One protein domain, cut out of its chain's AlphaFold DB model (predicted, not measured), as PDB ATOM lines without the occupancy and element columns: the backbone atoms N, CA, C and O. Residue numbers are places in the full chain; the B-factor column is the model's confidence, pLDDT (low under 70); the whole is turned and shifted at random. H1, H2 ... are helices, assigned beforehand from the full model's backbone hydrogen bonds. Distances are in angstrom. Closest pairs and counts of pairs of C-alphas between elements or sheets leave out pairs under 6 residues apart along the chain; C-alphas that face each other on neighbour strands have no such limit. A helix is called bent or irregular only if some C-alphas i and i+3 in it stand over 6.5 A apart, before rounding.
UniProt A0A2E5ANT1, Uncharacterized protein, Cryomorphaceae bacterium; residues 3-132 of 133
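AT A GLANCE: This is residues 3 to 132 of the 133 residues of an uncharacterized protein of Cryomorphaceae bacterium (UniProt A0A2E5ANT1). Nine helices are stacked, mostly crosswise, into a long rod, which the chain follows out to one end and back again. H3 and H7 form the middle, with H6 packed on H3 and with H1 and H2 packed on H7; H5 and H4, joined by a long loop, make one end, while H8 packs on H2 and leads to H9 at the other. The 130 printed residues hold H1 to H9 in chain order and no named strand, and the class is all helix. The whole is loose, with a radius of gyration of the C-alphas of 17.5 A and spans of 58 by 23 by 21 A.

HOW THE PARTS SIT: The longest helix, H5, residues 65 to 78, touches H4, residues 47 to 53, with residues 68 to 72 alone; the closest C-alphas, of Ser 47 and Val 72, are 6.4 A apart. With residues 72 to 77 alone H5 touches H3, residues 32 to 41, at a shallow tilt of 7 degrees, opposite ways; the closest C-alphas, of Ile 40 and Val 73, are 5.6 A apart. H3 touches H6, residues 81 to 91, closest at the C-alphas of Lys 35 and Tyr 88, 6.1 A. H3 also touches H7, residues 94 to 103, at a steep tilt of 55 degrees, with the C-alphas of Ile 34 and Asp 100 closest, 7.0 A apart. H7 touches H1, residues 7 to 14, closest at the C-alphas of Asn 7 and Met 102, 6.0 A. H7 touches H2, residues 19 to 29, at a shallow tilt of 31 degrees, the same way; the C-alphas of Glu 19 and Ser 94 are closest, 5.7 A. H2 touches H8, residues 106 to 116, closest at the C-alphas of Ala 26 and Leu 112, 6.7 A. H8 touches H9, residues 121 to 130, closest at the C-alphas of Phe 114 and Phe 121, 5.7 A. H5 and H9 are apart. Every O i to N i+4 pair is within hydrogen-bond range in H1, H3, H4, H5, H6, H8 and H9; in H2 it is 5 of 7 and in H7 4 of 6.

IN THESE COORDINATES: H5 measures 19.9 A from C-alpha 65 at (-26.963, -25.086, -28.022) to C-alpha 78. H2 and H6 measure 15.6 A each, H7 15.5 A and H8 15.2 A. H2 is only just irregular, with C-alphas 25 and 28 6.54 A apart. H1 begins with C-alpha 7 at (4.639, -14.851, -22.284), and H9 ends with C-alpha 130 at (20.371, -4.733, -16.963).

THE WHOLE: The C-alphas of Glu 62 and Glu 130, the two farthest apart, are 58.7 A apart, while those of Leu 3 and Leu 132 are 11.2 A apart. The printed part has no cut. The link from H4 to H5, 11 residues, is long; the other links between helices are tight. The mean pLDDT of the printed part is 92.5, and residues 129 to 132 are under 70.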
ATOM      1  N   LEU A   3      10.828 -11.556 -18.231       74.50
ATOM      2  CA  LEU A   3       9.451 -11.170 -17.935       74.50
ATOM      3  C   LEU A   3       8.737 -10.458 -19.096       74.50
ATOM      4  O   LEU A   3       7.556 -10.696 -19.281       74.50
ATOM      5  N   LEU A   4       9.407  -9.597 -19.872       79.62
ATOM      6  CA  LEU A   4       8.743  -8.889 -20.979       79.62
ATOM      7  C   LEU A   4       8.783  -9.679 -22.288       79.62
ATOM      8  O   LEU A   4       7.927  -9.478 -23.144       79.62
ATOM      9  N   THR A   5       9.741 -10.593 -22.436       78.31
ATOM     10  CA  THR A   5       9.966 -11.348 -23.676       78.31
ATOM     11  C   THR A   5       9.369 -12.761 -23.652       78.31
ATOM     12  O   THR A   5       9.150 -13.336 -24.711       78.31
ATOM     13  N   GLU A   6       9.102 -13.336 -22.473       85.56
ATOM     14  CA  GLU A   6       8.499 -14.666 -22.290       85.56
ATOM     15  C   GLU A   6       7.046 -14.514 -21.802       85.56
ATOM     16  O   GLU A   6       6.802 -14.013 -20.704       85.56
ATOM     17  N   ASN A   7       6.074 -14.960 -22.607       91.56
ATOM     18  CA  ASN A   7       4.639 -14.851 -22.284       91.56
ATOM     19  C   ASN A   7       4.279 -15.523 -20.956       91.56
ATOM     20  O   ASN A   7       3.497 -14.973 -20.194       91.56
ATOM     21  N   GLU A   8       4.870 -16.683 -20.660       90.88
ATOM     22  CA  GLU A   8       4.590 -17.423 -19.424       90.88
ATOM     23  C   GLU A   8       4.946 -16.609 -18.182       90.88
ATOM     24  O   GLU A   8       4.104 -16.421 -17.310       90.88
ATOM     25  N   ARG A   9       6.150 -16.029 -18.146       88.81
ATOM     26  CA  ARG A   9       6.559 -15.173 -17.028       88.81
ATOM     27  C   ARG A   9       5.718 -13.909 -16.944       88.81
ATOM     28  O   ARG A   9       5.395 -13.475 -15.843       88.81
ATOM     29  N   PHE A  10       5.393 -13.303 -18.090       92.94
ATOM     30  CA  PHE A  10       4.558 -12.103 -18.121       92.94
ATOM     31  C   PHE A  10       3.177 -12.381 -17.526       92.94
ATOM     32  O   PHE A  10       2.735 -11.656 -16.639       92.94
ATOM     33  N   ARG A  11       2.544 -13.476 -17.954       94.69
ATOM     34  CA  ARG A  11       1.274 -13.975 -17.424       94.69
ATOM     35  C   ARG A  11       1.343 -14.194 -15.917       94.69
ATOM     36  O   ARG A  11       0.542 -13.612 -15.196       94.69
ATOM     37  N   GLU A  12       2.307 -14.983 -15.442       92.06
ATOM     38  CA  GLU A  12       2.474 -15.278 -14.009       92.06
ATOM     39  C   GLU A  12       2.625 -14.005 -13.172       92.06
ATOM     40  O   GLU A  12       2.062 -13.895 -12.086       92.06
ATOM     41  N   TYR A  13       3.353 -13.015 -13.690       91.94
ATOM     42  CA  TYR A  13       3.519 -11.735 -13.015       91.94
ATOM     43  C   TYR A  13       2.223 -10.925 -12.965       91.94
ATOM     44  O   TYR A  13       1.907 -10.364 -11.918       91.94
ATOM     45  N   LEU A  14       1.454 -10.884 -14.061       94.56
ATOM     46  CA  LEU A  14       0.156 -10.205 -14.099       94.56
ATOM     47  C   LEU A  14      -0.862 -10.845 -13.143       94.56
ATOM     48  O   LEU A  14      -1.619 -10.123 -12.503       94.56
ATOM     49  N   MET A  15      -0.832 -12.171 -12.979       93.50
ATOM     50  CA  MET A  15      -1.687 -12.888 -12.020       93.50
ATOM     51  C   MET A  15      -1.409 -12.514 -10.553       93.50
ATOM     52  O   MET A  15      -2.224 -12.812  -9.685       93.50
ATOM     53  N   GLY A  16      -0.273 -11.875 -10.256       91.62
ATOM     54  CA  GLY A  16       0.054 -11.381  -8.916       91.62
ATOM     55  C   GLY A  16      -0.551 -10.017  -8.566       91.62
ATOM     56  O   GLY A  16      -0.374  -9.560  -7.435       91.62
ATOM     57  N   PHE A  17      -1.217  -9.342  -9.510       93.31
ATOM     58  CA  PHE A  17      -1.849  -8.043  -9.274       93.31
ATOM     59  C   PHE A  17      -3.279  -8.181  -8.745       93.31
ATOM     60  O   PHE A  17      -3.942  -9.195  -8.937       93.31
ATOM     61  N   ASP A  18      -3.758  -7.114  -8.104       93.38
ATOM     62  CA  ASP A  18      -5.178  -6.946  -7.797       93.38
ATOM     63  C   ASP A  18      -6.012  -7.011  -9.087       93.38
ATOM     64  O   ASP A  18      -5.745  -6.277 -10.045       93.38
ATOM     65  N   GLU A  19      -7.009  -7.897  -9.113       91.75
ATOM     66  CA  GLU A  19      -7.774  -8.211 -10.323       91.75
ATOM     67  C   GLU A  19      -8.568  -7.019 -10.850       91.75
ATOM     68  O   GLU A  19      -8.648  -6.817 -12.065       91.75
ATOM     69  N   TYR A  20      -9.131  -6.220  -9.941       91.06
ATOM     70  CA  TYR A  20      -9.899  -5.035 -10.299       91.06
ATOM     71  C   TYR A  20      -8.988  -4.010 -10.971       91.06
ATOM     72  O   TYR A  20      -9.247  -3.595 -12.102       91.06
ATOM     73  N   LYS A  21      -7.865  -3.667 -10.324       90.75
ATOM     74  CA  LYS A  21      -6.881  -2.734 -10.883       90.75
ATOM     75  C   LYS A  21      -6.330  -3.222 -12.226       90.75
ATOM     76  O   LYS A  21      -6.177  -2.427 -13.149       90.75
ATOM     77  N   LEU A  22      -6.031  -4.516 -12.342       93.88
ATOM     78  CA  LEU A  22      -5.543  -5.103 -13.586       93.88
ATOM     79  C   LEU A  22      -6.560  -4.935 -14.716       93.88
ATOM     80  O   LEU A  22      -6.189  -4.502 -15.803       93.88
ATOM     81  N   CYS A  23      -7.830  -5.259 -14.471       93.62
ATOM     82  CA  CYS A  23      -8.874  -5.140 -15.483       93.62
ATOM     83  C   CYS A  23      -9.082  -3.692 -15.938       93.62
ATOM     84  O   CYS A  23      -9.151  -3.457 -17.143       93.62
ATOM     85  N   GLU A  24      -9.153  -2.743 -15.003       90.12
ATOM     86  CA  GLU A  24      -9.382  -1.324 -15.314       90.12
ATOM     87  C   GLU A  24      -8.285  -0.750 -16.217       90.12
ATOM     88  O   GLU A  24      -8.574  -0.080 -17.206       90.12
ATOM     89  N   GLU A  25      -7.021  -1.058 -15.926       91.88
ATOM     90  CA  GLU A  25      -5.891  -0.505 -16.678       91.88
ATOM     91  C   GLU A  25      -5.600  -1.292 -17.963       91.88
ATOM     92  O   GLU A  25      -5.228  -0.722 -18.990       91.88
ATOM     93  N   ALA A  26      -5.731  -2.621 -17.934       94.56
ATOM     94  CA  ALA A  26      -5.191  -3.466 -18.993       94.56
ATOM     95  C   ALA A  26      -6.149  -3.677 -20.169       94.56
ATOM     96  O   ALA A  26      -5.693  -3.846 -21.305       94.56
ATOM     97  N   LYS A  27      -7.468  -3.627 -19.945       94.94
ATOM     98  CA  LYS A  27      -8.459  -3.867 -21.006       94.94
ATOM     99  C   LYS A  27      -8.323  -2.877 -22.165       94.94
ATOM    100  O   LYS A  27      -8.596  -3.245 -23.309       94.94
ATOM    101  N   GLU A  28      -7.845  -1.659 -21.929       92.81
ATOM    102  CA  GLU A  28      -7.628  -0.655 -22.980       92.81
ATOM    103  C   GLU A  28      -6.466  -0.977 -23.929       92.81
ATOM    104  O   GLU A  28      -6.483  -0.566 -25.091       92.81
ATOM    105  N   TYR A  29      -5.496  -1.786 -23.498       95.12
ATOM    106  CA  TYR A  29      -4.364  -2.190 -24.338       95.12
ATOM    107  C   TYR A  29      -4.743  -3.247 -25.378       95.12
ATOM    108  O   TYR A  29      -4.005  -3.458 -26.343       95.12
ATOM    109  N   ILE A  30      -5.883  -3.916 -25.197       96.94
ATOM    110  CA  ILE A  30      -6.317  -5.014 -26.057       96.94
ATOM    111  C   ILE A  30      -7.043  -4.432 -27.280       96.94
ATOM    112  O   ILE A  30      -8.075  -3.759 -27.135       96.94
ATOM    113  N   PRO A  31      -6.557  -4.685 -28.511       96.44
ATOM    114  CA  PRO A  31      -7.220  -4.205 -29.718       96.44
ATOM    115  C   PRO A  31      -8.650  -4.736 -29.826       96.44
ATOM    116  O   PRO A  31      -8.921  -5.887 -29.495       96.44
ATOM    117  N   THR A  32      -9.568  -3.928 -30.364       97.12
ATOM    118  CA  THR A  32     -10.984  -4.324 -30.474       97.12
ATOM    119  C   THR A  32     -11.194  -5.625 -31.256       97.12
ATOM    120  O   THR A  32     -12.138  -6.352 -30.973       97.12
ATOM    121  N   GLU A  33     -10.320  -5.942 -32.214       97.06
ATOM    122  CA  GLU A  33     -10.404  -7.204 -32.957       97.06
ATOM    123  C   GLU A  33     -10.093  -8.421 -32.077       97.06
ATOM    124  O   GLU A  33     -10.796  -9.422 -32.151       97.06
ATOM    125  N   ILE A  34      -9.106  -8.305 -31.183       98.12
ATOM    126  CA  ILE A  34      -8.800  -9.355 -30.204       98.12
ATOM    127  C   ILE A  34      -9.964  -9.495 -29.228       98.12
ATOM    128  O   ILE A  34     -10.472 -10.594 -29.057       98.12
ATOM    129  N   LYS A  35     -10.501  -8.373 -28.724       98.25
ATOM    130  CA  LYS A  35     -11.709  -8.373 -27.881       98.25
ATOM    131  C   LYS A  35     -12.869  -9.130 -28.535       98.25
ATOM    132  O   LYS A  35     -13.529  -9.941 -27.891       98.25
ATOM    133  N   ARG A  36     -13.114  -8.882 -29.829       98.44
ATOM    134  CA  ARG A  36     -14.159  -9.568 -30.600       98.44
ATOM    135  C   ARG A  36     -13.886 -11.066 -30.699       98.44
ATOM    136  O   ARG A  36     -14.803 -11.856 -30.491       98.44
ATOM    137  N   GLN A  37     -12.652 -11.449 -31.016       98.12
ATOM    138  CA  GLN A  37     -12.270 -12.850 -31.149       98.12
ATOM    139  C   GLN A  37     -12.408 -13.608 -29.825       98.12
ATOM    140  O   GLN A  37     -12.910 -14.730 -29.824       98.12
ATOM    141  N   SER A  38     -12.033 -12.991 -28.708       97.81
ATOM    142  CA  SER A  38     -12.142 -13.597 -27.380       97.81
ATOM    143  C   SER A  38     -13.603 -13.760 -26.963       97.81
ATOM    144  O   SER A  38     -13.995 -14.851 -26.559       97.81
ATOM    145  N   LEU A  39     -14.463 -12.763 -27.208       98.19
ATOM    146  CA  LEU A  39     -15.913 -12.919 -27.019       98.19
ATOM    147  C   LEU A  39     -16.493 -14.047 -27.893       98.19
ATOM    148  O   LEU A  39     -17.280 -14.854 -27.410       98.19
ATOM    149  N   ILE A  40     -16.075 -14.156 -29.159       98.06
ATOM    150  CA  ILE A  40     -16.474 -15.268 -30.044       98.06
ATOM    151  C   ILE A  40     -16.006 -16.617 -29.483       98.06
ATOM    152  O   ILE A  40     -16.741 -17.597 -29.574       98.06
ATOM    153  N   SER A  41     -14.809 -16.686 -28.896       96.94
ATOM    154  CA  SER A  41     -14.300 -17.922 -28.287       96.94
ATOM    155  C   SER A  41     -15.115 -18.361 -27.066       96.94
ATOM    156  O   SER A  41     -15.213 -19.554 -26.802       96.94
ATOM    157  N   CYS A  42     -15.774 -17.417 -26.391       96.25
ATOM    158  CA  CYS A  42     -16.678 -17.666 -25.272       96.25
ATOM    159  C   CYS A  42     -18.145 -17.861 -25.696       96.25
ATOM    160  O   CYS A  42     -19.016 -17.881 -24.831       96.25
ATOM    161  N   ALA A  43     -18.447 -17.982 -26.998       95.50
ATOM    162  CA  ALA A  43     -19.820 -17.945 -27.509       95.50
ATOM    163  C   ALA A  43     -20.774 -18.960 -26.854       95.50
ATOM    164  O   ALA A  43     -21.955 -18.665 -26.704       95.50
ATOM    165  N   GLU A  44     -20.260 -20.116 -26.431       94.44
ATOM    166  CA  GLU A  44     -21.042 -21.162 -25.758       94.44
ATOM    167  C   GLU A  44     -21.631 -20.731 -24.399       94.44
ATOM    168  O   GLU A  44     -22.609 -21.317 -23.948       94.44
ATOM    169  N   TYR A  45     -21.097 -19.678 -23.766       94.94
ATOM    170  CA  TYR A  45     -21.548 -19.190 -22.452       94.94
ATOM    171  C   TYR A  45     -22.268 -17.835 -22.507       94.94
ATOM    172  O   TYR A  45     -22.654 -17.293 -21.472       94.94
ATOM    173  N   LEU A  46     -22.437 -17.254 -23.699       96.88
ATOM    174  CA  LEU A  46     -22.853 -15.856 -23.847       96.88
ATOM    175  C   LEU A  46     -24.341 -15.649 -24.138       96.88
ATOM    176  O   LEU A  46     -24.794 -14.508 -24.050       96.88
ATOM    177  N   SER A  47     -25.104 -16.701 -24.453       96.25
ATOM    178  CA  SER A  47     -26.521 -16.595 -24.845       96.25
ATOM    179  C   SER A  47     -27.353 -15.797 -23.837       96.25
ATOM    180  O   SER A  47     -27.918 -14.763 -24.187       96.25
ATOM    181  N   HIS A  48     -27.367 -16.230 -22.569       95.69
ATOM    182  CA  HIS A  48     -28.130 -15.564 -21.509       95.69
ATOM    183  C   HIS A  48     -27.637 -14.142 -21.254       95.69
ATOM    184  O   HIS A  48     -28.433 -13.215 -21.186       95.69
ATOM    185  N   TYR A  49     -26.317 -13.942 -21.200       96.25
ATOM    186  CA  TYR A  49     -25.754 -12.614 -20.979       96.25
ATOM    187  C   TYR A  49     -26.194 -11.619 -22.062       96.25
ATOM    188  O   TYR A  49     -26.557 -10.485 -21.746       96.25
ATOM    189  N   ILE A  50     -26.165 -12.033 -23.335       96.81
ATOM    190  CA  ILE A  50     -26.565 -11.193 -24.469       96.81
ATOM    191  C   ILE A  50     -28.044 -10.823 -24.373       96.81
ATOM    192  O   ILE A  50     -28.366  -9.644 -24.518       96.81
ATOM    193  N   VAL A  51     -28.915 -11.799 -24.113       96.44
ATOM    194  CA  VAL A  51     -30.364 -11.578 -24.002       96.44
ATOM    195  C   VAL A  51     -30.688 -10.651 -22.832       96.44
ATOM    196  O   VAL A  51     -31.429  -9.686 -23.007       96.44
ATOM    197  N   ASP A  52     -30.060 -10.869 -21.677       95.81
ATOM    198  CA  ASP A  52     -30.354 -10.125 -20.452       95.81
ATOM    199  C   ASP A  52     -29.795  -8.689 -20.457       95.81
ATOM    200  O   ASP A  52     -30.360  -7.805 -19.812       95.81
ATOM    201  N   ASN A  53     -28.675  -8.438 -21.150       95.31
ATOM    202  CA  ASN A  53     -27.919  -7.182 -21.003       95.31
ATOM    203  C   ASN A  53     -27.750  -6.370 -22.292       95.31
ATOM    204  O   ASN A  53     -27.397  -5.192 -22.214       95.31
ATOM    205  N   LEU A  54     -27.939  -6.971 -23.471       93.62
ATOM    206  CA  LEU A  54     -27.622  -6.322 -24.747       93.62
ATOM    207  C   LEU A  54     -28.814  -6.268 -25.698       93.62
ATOM    208  O   LEU A  54     -29.145  -5.187 -26.188       93.62
ATOM    209  N   ASN A  55     -29.408  -7.416 -26.013       94.12
ATOM    210  CA  ASN A  55     -30.522  -7.516 -26.945       94.12
ATOM    211  C   ASN A  55     -31.295  -8.821 -26.722       94.12
ATOM    212  O   ASN A  55     -30.786  -9.898 -27.039       94.12
ATOM    213  N   GLU A  56     -32.534  -8.692 -26.247       93.19
ATOM    214  CA  GLU A  56     -33.427  -9.811 -25.930       93.19
ATOM    215  C   GLU A  56     -33.754 -10.702 -27.140       93.19
ATOM    216  O   GLU A  56     -33.941 -11.904 -26.984       93.19
ATOM    217  N   ASP A  57     -33.733 -10.143 -28.354       95.12
ATOM    218  CA  ASP A  57     -34.095 -10.847 -29.592       95.12
ATOM    219  C   ASP A  57     -32.882 -11.440 -30.336       95.12
ATOM    220  O   ASP A  57     -33.020 -11.993 -31.430       95.12
ATOM    221  N   ALA A  58     -31.659 -11.278 -29.814       94.88
ATOM    222  CA  ALA A  58     -30.447 -11.660 -30.543       94.88
ATOM    223  C   ALA A  58     -30.189 -13.176 -30.579       94.88
ATOM    224  O   ALA A  58     -29.523 -13.651 -31.503       94.88
ATOM    225  N   VAL A  59     -30.673 -13.917 -29.579       96.44
ATOM    226  CA  VAL A  59     -30.425 -15.355 -29.411       96.44
ATOM    227  C   VAL A  59     -31.716 -16.036 -28.971       96.44
ATOM    228  O   VAL A  59     -32.361 -15.596 -28.024       96.44
ATOM    229  N   ASP A  60     -32.076 -17.131 -29.635       96.44
ATOM    230  CA  ASP A  60     -33.194 -17.977 -29.220       96.44
ATOM    231  C   ASP A  60     -32.710 -18.954 -28.137       96.44
ATOM    232  O   ASP A  60     -32.117 -19.986 -28.442       96.44
ATOM    233  N   ILE A  61     -32.929 -18.620 -26.863       95.25
ATOM    234  CA  ILE A  61     -32.435 -19.411 -25.718       95.25
ATOM    235  C   ILE A  61     -33.093 -20.792 -25.585       95.25
ATOM    236  O   ILE A  61     -32.566 -21.648 -24.875       95.25
ATOM    237  N   GLU A  62     -34.209 -21.028 -26.276       95.88
ATOM    238  CA  GLU A  62     -34.896 -22.326 -26.301       95.88
ATOM    239  C   GLU A  62     -34.406 -23.211 -27.463       95.88
ATOM    240  O   GLU A  62     -34.734 -24.400 -27.540       95.88
ATOM    241  N   ALA A  63     -33.607 -22.654 -28.380       95.69
ATOM    242  CA  ALA A  63     -33.010 -23.398 -29.478       95.69
ATOM    243  C   ALA A  63     -31.905 -24.359 -28.995       95.69
ATOM    244  O   ALA A  63     -31.333 -24.175 -27.920       95.69
ATOM    245  N   PRO A  64     -31.524 -25.367 -29.802       97.25
ATOM    246  CA  PRO A  64     -30.366 -26.206 -29.502       97.25
ATOM    247  C   PRO A  64     -29.080 -25.384 -29.313       97.25
ATOM    248  O   PRO A  64     -28.842 -24.444 -30.070       97.25
ATOM    249  N   GLU A  65     -28.215 -25.790 -28.377       95.75
ATOM    250  CA  GLU A  65     -26.963 -25.086 -28.022       95.75
ATOM    251  C   GLU A  65     -26.098 -24.728 -29.241       95.75
ATOM    252  O   GLU A  65     -25.575 -23.620 -29.337       95.75
ATOM    253  N   SER A  66     -26.004 -25.629 -30.225       95.88
ATOM    254  CA  SER A  66     -25.249 -25.379 -31.458       95.88
ATOM    255  C   SER A  66     -25.799 -24.193 -32.256       95.88
ATOM    256  O   SER A  66     -25.030 -23.403 -32.797       95.88
ATOM    257  N   LEU A  67     -27.128 -24.053 -32.323       97.19
ATOM    258  CA  LEU A  67     -27.767 -22.939 -33.018       97.19
ATOM    259  C   LEU A  67     -27.602 -21.639 -32.226       97.19
ATOM    260  O   LEU A  67     -27.318 -20.601 -32.821       97.19
ATOM    261  N   GLN A  68     -27.706 -21.703 -30.896       97.62
ATOM    262  CA  GLN A  68     -27.436 -20.549 -30.039       97.62
ATOM    263  C   GLN A  68     -26.008 -20.035 -30.237       97.62
ATOM    264  O   GLN A  68     -25.805 -18.842 -30.449       97.62
ATOM    265  N   GLN A  69     -25.016 -20.928 -30.259       97.62
ATOM    266  CA  GLN A  69     -23.622 -20.552 -30.482       97.62
ATOM    267  C   GLN A  69     -23.433 -19.860 -31.843       97.62
ATOM    268  O   GLN A  69     -22.764 -18.829 -31.927       97.62
ATOM    269  N   GLU A  70     -24.053 -20.366 -32.914       97.81
ATOM    270  CA  GLU A  70     -24.018 -19.724 -34.237       97.81
ATOM    271  C   GLU A  70     -24.661 -18.327 -34.234       97.81
ATOM    272  O   GLU A  70     -24.116 -17.387 -34.833       97.81
ATOM    273  N   GLN A  71     -25.789 -18.165 -33.537       98.25
ATOM    274  CA  GLN A  71     -26.474 -16.880 -33.367       98.25
ATOM    275  C   GLN A  71     -25.610 -15.889 -32.585       98.25
ATOM    276  O   GLN A  71     -25.404 -14.767 -33.050       98.25
ATOM    277  N   VAL A  72     -25.019 -16.315 -31.467       98.12
ATOM    278  CA  VAL A  72     -24.090 -15.517 -30.657       98.12
ATOM    279  C   VAL A  72     -22.908 -15.039 -31.497       98.12
ATOM    280  O   VAL A  72     -22.601 -13.846 -31.520       98.12
ATOM    281  N   VAL A  73     -22.258 -15.936 -32.245       98.31
ATOM    282  CA  VAL A  73     -21.125 -15.570 -33.112       98.31
ATOM    283  C   VAL A  73     -21.556 -14.566 -34.183       98.31
ATOM    284  O   VAL A  73     -20.839 -13.595 -34.451       98.31
ATOM    285  N   THR A  74     -22.722 -14.773 -34.794       98.25
ATOM    286  CA  THR A  74     -23.280 -13.865 -35.806       98.25
ATOM    287  C   THR A  74     -23.572 -12.489 -35.211       98.25
ATOM    288  O   THR A  74     -23.173 -11.470 -35.784       98.25
ATOM    289  N   TYR A  75     -24.184 -12.453 -34.028       98.25
ATOM    290  CA  TYR A  75     -24.475 -11.231 -33.296       98.25
ATOM    291  C   TYR A  75     -23.190 -10.475 -32.960       98.25
ATOM    292  O   TYR A  75     -23.049  -9.320 -33.368       98.25
ATOM    293  N   ILE A  76     -22.204 -11.136 -32.343       98.25
ATOM    294  CA  ILE A  76     -20.917 -10.522 -31.990       98.25
ATOM    295  C   ILE A  76     -20.226  -9.951 -33.229       98.25
ATOM    296  O   ILE A  76     -19.694  -8.848 -33.155       98.25
ATOM    297  N   LYS A  77     -20.254 -10.627 -34.386       98.00
ATOM    298  CA  LYS A  77     -19.675 -10.105 -35.643       98.00
ATOM    299  C   LYS A  77     -20.383  -8.854 -36.169       98.00
ATOM    300  O   LYS A  77     -19.730  -8.015 -36.785       98.00
ATOM    301  N   SER A  78     -21.678  -8.704 -35.905       97.44
ATOM    302  CA  SER A  78     -22.464  -7.534 -36.325       97.44
ATOM    303  C   SER A  78     -22.217  -6.284 -35.467       97.44
ATOM    304  O   SER A  78     -22.498  -5.167 -35.903       97.44
ATOM    305  N   LEU A  79     -21.659  -6.451 -34.261       97.69
ATOM    306  CA  LEU A  79     -21.480  -5.358 -33.307       97.69
ATOM    307  C   LEU A  79     -20.515  -4.280 -33.806       97.69
ATOM    308  O   LEU A  79     -19.439  -4.562 -34.353       97.69
ATOM    309  N   THR A  80     -20.867  -3.026 -33.510       97.38
ATOM    310  CA  THR A  80     -19.983  -1.878 -33.729       97.38
ATOM    311  C   THR A  80     -18.728  -1.973 -32.861       97.38
ATOM    312  O   THR A  80     -18.715  -2.637 -31.824       97.38
ATOM    313  N   ARG A  81     -17.666  -1.254 -33.249       96.50
ATOM    314  CA  ARG A  81     -16.412  -1.209 -32.481       96.50
ATOM    315  C   ARG A  81     -16.638  -0.810 -31.017       96.50
ATOM    316  O   ARG A  81     -16.065  -1.439 -30.135       96.50
ATOM    317  N   LYS A  82     -17.479   0.201 -30.775       96.88
ATOM    318  CA  LYS A  82     -17.795   0.681 -29.425       96.88
ATOM    319  C   LYS A  82     -18.526  -0.393 -28.615       96.88
ATOM    320  O   LYS A  82     -18.099  -0.717 -27.521       96.88
ATOM    321  N   THR A  83     -19.552  -1.018 -29.193       97.19
ATOM    322  CA  THR A  83     -20.322  -2.059 -28.496       97.19
ATOM    323  C   THR A  83     -19.462  -3.273 -28.138       97.19
ATOM    324  O   THR A  83     -19.631  -3.833 -27.064       97.19
ATOM    325  N   VAL A  84     -18.500  -3.657 -28.987       98.06
ATOM    326  CA  VAL A  84     -17.529  -4.713 -28.642       98.06
ATOM    327  C   VAL A  84     -16.644  -4.300 -27.467       98.06
ATOM    328  O   VAL A  84     -16.360  -5.129 -26.609       98.06
ATOM    329  N   GLN A  85     -16.191  -3.042 -27.418       96.62
ATOM    330  CA  GLN A  85     -15.399  -2.553 -26.287       96.62
ATOM    331  C   GLN A  85     -16.196  -2.600 -24.984       96.62
ATOM    332  O   GLN A  85     -15.671  -3.112 -23.999       96.62
ATOM    333  N   ASP A  86     -17.437  -2.112 -25.000       96.38
ATOM    334  CA  ASP A  86     -18.312  -2.072 -23.825       96.38
ATOM    335  C   ASP A  86     -18.657  -3.496 -23.351       96.38
ATOM    336  O   ASP A  86     -18.516  -3.813 -22.172       96.38
ATOM    337  N   PHE A  87     -19.010  -4.392 -24.282       97.38
ATOM    338  CA  PHE A  87     -19.312  -5.792 -23.978       97.38
ATOM    339  C   PHE A  87     -18.092  -6.518 -23.397       97.38
ATOM    340  O   PHE A  87     -18.177  -7.132 -22.336       97.38
ATOM    341  N   TYR A  88     -16.926  -6.395 -24.032       97.56
ATOM    342  CA  TYR A  88     -15.698  -6.995 -23.514       97.56
ATOM    343  C   TYR A  88     -15.370  -6.485 -22.104       97.56
ATOM    344  O   TYR A  88     -14.999  -7.275 -21.240       97.56
ATOM    345  N   HIS A  89     -15.538  -5.183 -21.840       95.50
ATOM    346  CA  HIS A  89     -15.311  -4.638 -20.501       95.50
ATOM    347  C   HIS A  89     -16.257  -5.210 -19.460       95.50
ATOM    348  O   HIS A  89     -15.800  -5.531 -18.364       95.50
ATOM    349  N   ALA A  90     -17.533  -5.345 -19.801       94.44
ATOM    350  CA  ALA A  90     -18.553  -5.793 -18.871       94.44
ATOM    351  C   ALA A  90     -18.518  -7.309 -18.611       94.44
ATOM    352  O   ALA A  90     -18.911  -7.735 -17.530       94.44
ATOM    353  N   TYR A  91     -18.053  -8.112 -19.576       95.00
ATOM    354  CA  TYR A  91     -18.070  -9.575 -19.476       95.00
ATOM    355  C   TYR A  91     -16.719 -10.197 -19.101       95.00
ATOM    356  O   TYR A  91     -16.674 -11.140 -18.321       95.00
ATOM    357  N   MET A  92     -15.605  -9.714 -19.663       95.69
ATOM    358  CA  MET A  92     -14.334 -10.436 -19.547       95.69
ATOM    359  C   MET A  92     -13.675 -10.246 -18.182       95.69
ATOM    360  O   MET A  92     -13.426  -9.118 -17.742       95.69
ATOM    361  N   GLU A  93     -13.340 -11.371 -17.557       93.31
ATOM    362  CA  GLU A  93     -12.655 -11.447 -16.268       93.31
ATOM    363  C   GLU A  93     -11.124 -11.410 -16.400       93.31
ATOM    364  O   GLU A  93     -10.562 -11.544 -17.493       93.31
ATOM    365  N   SER A  94     -10.450 -11.250 -15.255       94.25
ATOM    366  CA  SER A  94      -8.998 -11.069 -15.116       94.25
ATOM    367  C   SER A  94      -8.188 -12.077 -15.932       94.25
ATOM    368  O   SER A  94      -7.301 -11.681 -16.688       94.25
ATOM    369  N   TYR A  95      -8.513 -13.368 -15.849       94.25
ATOM    370  CA  TYR A  95      -7.772 -14.416 -16.549       94.25
ATOM    371  C   TYR A  95      -7.846 -14.283 -18.078       94.25
ATOM    372  O   TYR A  95      -6.818 -14.320 -18.753       94.25
ATOM    373  N   GLY A  96      -9.044 -14.064 -18.630       95.25
ATOM    374  CA  GLY A  96      -9.218 -13.878 -20.074       95.25
ATOM    375  C   GLY A  96      -8.534 -12.604 -20.577       95.25
ATOM    376  O   GLY A  96      -7.885 -12.618 -21.622       95.25
ATOM    377  N   VAL A  97      -8.590 -11.529 -19.786       97.25
ATOM    378  CA  VAL A  97      -7.853 -10.287 -20.062       97.25
ATOM    379  C   VAL A  97      -6.345 -10.545 -20.093       97.25
ATOM    380  O   VAL A  97      -5.673 -10.088 -21.013       97.25
ATOM    381  N   ILE A  98      -5.800 -11.307 -19.139       97.31
ATOM    382  CA  ILE A  98      -4.370 -11.650 -19.105       97.31
ATOM    383  C   ILE A  98      -3.944 -12.409 -20.363       97.31
ATOM    384  O   ILE A  98      -2.918 -12.059 -20.951       97.31
ATOM    385  N   GLU A  99      -4.703 -13.414 -20.799       97.12
ATOM    386  CA  GLU A  99      -4.364 -14.157 -22.019       97.12
ATOM    387  C   GLU A  99      -4.349 -13.249 -23.254       97.12
ATOM    388  O   GLU A  99      -3.408 -13.297 -24.053       97.12
ATOM    389  N   ASP A 100      -5.320 -12.346 -23.371       97.38
ATOM    390  CA  ASP A 100      -5.392 -11.404 -24.487       97.38
ATOM    391  C   ASP A 100      -4.224 -10.401 -24.495       97.38
ATOM    392  O   ASP A 100      -3.770  -9.978 -25.564       97.38
ATOM    393  N   LEU A 101      -3.663 -10.056 -23.331       97.00
ATOM    394  CA  LEU A 101      -2.478  -9.192 -23.214       97.00
ATOM    395  C   LEU A 101      -1.191  -9.855 -23.717       97.00
ATOM    396  O   LEU A 101      -0.185  -9.169 -23.923       97.00
ATOM    397  N   MET A 102      -1.188 -11.165 -23.967       96.12
ATOM    398  CA  MET A 102      -0.006 -11.848 -24.501       96.12
ATOM    399  C   MET A 102       0.348 -11.396 -25.923       96.12
ATOM    400  O   MET A 102       1.489 -11.584 -26.353       96.12
ATOM    401  N   ILE A 103      -0.569 -10.723 -26.628       94.88
ATOM    402  CA  ILE A 103      -0.293 -10.080 -27.920       94.88
ATOM    403  C   ILE A 103       0.597  -8.832 -27.805       94.88
ATOM    404  O   ILE A 103       1.176  -8.390 -28.798       94.88
ATOM    405  N   LEU A 104       0.709  -8.235 -26.614       94.62
ATOM    406  CA  LEU A 104       1.473  -7.005 -26.433       94.62
ATOM    407  C   LEU A 104       2.957  -7.234 -26.721       94.62
ATOM    408  O   LEU A 104       3.551  -8.213 -26.270       94.62
ATOM    409  N   ASN A 105       3.568  -6.282 -27.427       91.44
ATOM    410  CA  ASN A 105       5.016  -6.216 -27.579       91.44
ATOM    411  C   ASN A 105       5.686  -5.731 -26.280       91.44
ATOM    412  O   ASN A 105       5.028  -5.221 -25.375       91.44
ATOM    413  N   GLU A 106       7.009  -5.844 -26.214       90.06
ATOM    414  CA  GLU A 106       7.807  -5.466 -25.043       90.06
ATOM    415  C   GLU A 106       7.545  -4.033 -24.551       90.06
ATOM    416  O   GLU A 106       7.401  -3.814 -23.350       90.06
ATOM    417  N   HIS A 107       7.407  -3.070 -25.468       89.69
ATOM    418  CA  HIS A 107       7.134  -1.675 -25.120       89.69
ATOM    419  C   HIS A 107       5.759  -1.501 -24.458       89.69
ATOM    420  O   HIS A 107       5.647  -0.861 -23.414       89.69
ATOM    421  N   ASN A 108       4.716  -2.114 -25.020       92.69
ATOM    422  CA  ASN A 108       3.366  -2.039 -24.467       92.69
ATOM    423  C   ASN A 108       3.256  -2.794 -23.139       92.69
ATOM    424  O   ASN A 108       2.564  -2.332 -22.235       92.69
ATOM    425  N   ARG A 109       3.965  -3.920 -22.993       93.62
ATOM    426  CA  ARG A 109       4.067  -4.636 -21.712       93.62
ATOM    427  C   ARG A 109       4.704  -3.756 -20.651       93.62
ATOM    428  O   ARG A 109       4.166  -3.640 -19.557       93.62
ATOM    429  N   LEU A 110       5.811  -3.098 -20.983       92.19
ATOM    430  CA  LEU A 110       6.489  -2.174 -20.081       92.19
ATOM    431  C   LEU A 110       5.581  -1.008 -19.665       92.19
ATOM    432  O   LEU A 110       5.499  -0.689 -18.482       92.19
ATOM    433  N   HIS A 111       4.874  -0.406 -20.623       93.06
ATOM    434  CA  HIS A 111       3.944   0.686 -20.346       93.06
ATOM    435  C   HIS A 111       2.769   0.238 -19.464       93.06
ATOM    436  O   HIS A 111       2.398   0.954 -18.538       93.06
ATOM    437  N   LEU A 112       2.239  -0.970 -19.676       94.50
ATOM    438  CA  LEU A 112       1.235  -1.547 -18.784       94.50
ATOM    439  C   LEU A 112       1.785  -1.728 -17.360       94.50
ATOM    440  O   LEU A 112       1.139  -1.319 -16.399       94.50
ATOM    441  N   LEU A 113       2.991  -2.285 -17.204       92.81
ATOM    442  CA  LEU A 113       3.603  -2.441 -15.878       92.81
ATOM    443  C   LEU A 113       3.824  -1.098 -15.177       92.81
ATOM    444  O   LEU A 113       3.670  -1.012 -13.960       92.81
ATOM    445  N   PHE A 114       4.144  -0.044 -15.926       92.69
ATOM    446  CA  PHE A 114       4.228   1.310 -15.387       92.69
ATOM    447  C   PHE A 114       2.884   1.795 -14.816       92.69
ATOM    448  O   PHE A 114       2.874   2.360 -13.731       92.69
ATOM    449  N   GLN A 115       1.749   1.513 -15.470       93.12
ATOM    450  CA  GLN A 115       0.425   1.857 -14.918       93.12
ATOM    451  C   GLN A 115       0.061   1.002 -13.691       93.12
ATOM    452  O   GLN A 115      -0.553   1.465 -12.724       93.12
ATOM    453  N   LEU A 116       0.462  -0.269 -13.697       92.06
ATOM    454  CA  LEU A 116       0.106  -1.208 -12.634       92.06
ATOM    455  C   LEU A 116       0.970  -1.056 -11.374       92.06
ATOM    456  O   LEU A 116       0.511  -1.393 -10.277       92.06
ATOM    457  N   THR A 117       2.185  -0.523 -11.491       89.25
ATOM    458  CA  THR A 117       3.167  -0.442 -10.398       89.25
ATOM    459  C   THR A 117       3.453   1.007  -9.981       89.25
ATOM    460  O   THR A 117       3.220   1.929 -10.748       89.25
ATOM    461  N   PRO A 118       3.974   1.252  -8.764       87.62
ATOM    462  CA  PRO A 118       4.406   2.593  -8.355       87.62
ATOM    463  C   PRO A 118       5.778   2.992  -8.931       87.62
ATOM    464  O   PRO A 118       6.310   4.044  -8.579       87.62
ATOM    465  N   TYR A 119       6.402   2.131  -9.737       88.25
ATOM    466  CA  TYR A 119       7.752   2.346 -10.238       88.25
ATOM    467  C   TYR A 119       7.763   3.310 -11.423       88.25
ATOM    468  O   TYR A 119       6.833   3.327 -12.222       88.25
ATOM    469  N   SER A 120       8.836   4.096 -11.565       88.25
ATOM    470  CA  SER A 120       8.979   4.970 -12.731       88.25
ATOM    471  C   SER A 120       9.241   4.156 -13.997       88.25
ATOM    472  O   SER A 120       9.816   3.064 -13.949       88.25
ATOM    473  N   PHE A 121       8.852   4.706 -15.146       87.00
ATOM    474  CA  PHE A 121       9.094   4.068 -16.434       87.00
ATOM    475  C   PHE A 121      10.597   3.849 -16.675       87.00
ATOM    476  O   PHE A 121      10.998   2.763 -17.083       87.00
ATOM    477  N   GLU A 122      11.441   4.827 -16.328       85.56
ATOM    478  CA  GLU A 122      12.901   4.737 -16.465       85.56
ATOM    479  C   GLU A 122      13.489   3.630 -15.589       85.56
ATOM    480  O   GLU A 122      14.403   2.925 -16.012       85.56
ATOM    481  N   TYR A 123      12.960   3.443 -14.375       84.62
ATOM    482  CA  TYR A 123      13.383   2.350 -13.503       84.62
ATOM    483  C   TYR A 123      13.039   0.988 -14.114       84.62
ATOM    484  O   TYR A 123      13.878   0.086 -14.137       84.62
ATOM    485  N   LEU A 124      11.831   0.844 -14.663       84.94
ATOM    486  CA  LEU A 124      11.412  -0.390 -15.326       84.94
ATOM    487  C   LEU A 124      12.205  -0.644 -16.623       84.94
ATOM    488  O   LEU A 124      12.567  -1.790 -16.904       84.94
ATOM    489  N   GLU A 125      12.546   0.400 -17.386       82.50
ATOM    490  CA  GLU A 125      13.458   0.304 -18.533       82.50
ATOM    491  C   GLU A 125      14.862  -0.145 -18.119       82.50
ATOM    492  O   GLU A 125      15.453  -0.996 -18.790       82.50
ATOM    493  N   LEU A 126      15.406   0.410 -17.032       79.88
ATOM    494  CA  LEU A 126      16.729   0.053 -16.516       79.88
ATOM    495  C   LEU A 126      16.774  -1.410 -16.083       79.88
ATOM    496  O   LEU A 126      17.637  -2.145 -16.561       79.88
ATOM    497  N   LEU A 127      15.800  -1.863 -15.285       75.25
ATOM    498  CA  LEU A 127      15.658  -3.278 -14.927       75.25
ATOM    499  C   LEU A 127      15.570  -4.169 -16.169       75.25
ATOM    500  O   LEU A 127      16.124  -5.269 -16.210       75.25
ATOM    501  N   ASN A 128      14.889  -3.698 -17.213       72.44
ATOM    502  CA  ASN A 128      14.781  -4.456 -18.443       72.44
ATOM    503  C   ASN A 128      16.124  -4.588 -19.184       72.44
ATOM    504  O   ASN A 128      16.442  -5.697 -19.634       72.44
ATOM    505  N   ARG A 129      16.908  -3.501 -19.258       69.00
ATOM    506  CA  ARG A 129      18.232  -3.430 -19.906       69.00
ATOM    507  C   ARG A 129      19.324  -4.171 -19.132       69.00
ATOM    508  O   ARG A 129      20.112  -4.871 -19.755       69.00
ATOM    509  N   GLU A 130      19.361  -4.062 -17.804       59.00
ATOM    510  CA  GLU A 130      20.371  -4.733 -16.963       59.00
ATOM    511  C   GLU A 130      20.264  -6.262 -17.001       59.00
ATOM    512  O   GLU A 130      21.258  -6.943 -16.798       59.00
ATOM    513  N   ILE A 131      19.087  -6.816 -17.309       53.38
ATOM    514  CA  ILE A 131      18.871  -8.270 -17.427       53.38
ATOM    515  C   ILE A 131      19.199  -8.797 -18.844       53.38
ATOM    516  O   ILE A 131      19.229 -10.007 -19.062       53.38
ATOM    517  N   LEU A 132      19.381  -7.910 -19.829       47.44
ATOM    518  CA  LEU A 132      19.741  -8.266 -21.211       47.44
ATOM    519  C   LEU A 132      21.258  -8.214 -21.476       47.44
ATOM    520  O   LEU A 132      21.689  -8.711 -22.517       47.44
TER     521      LEU A 132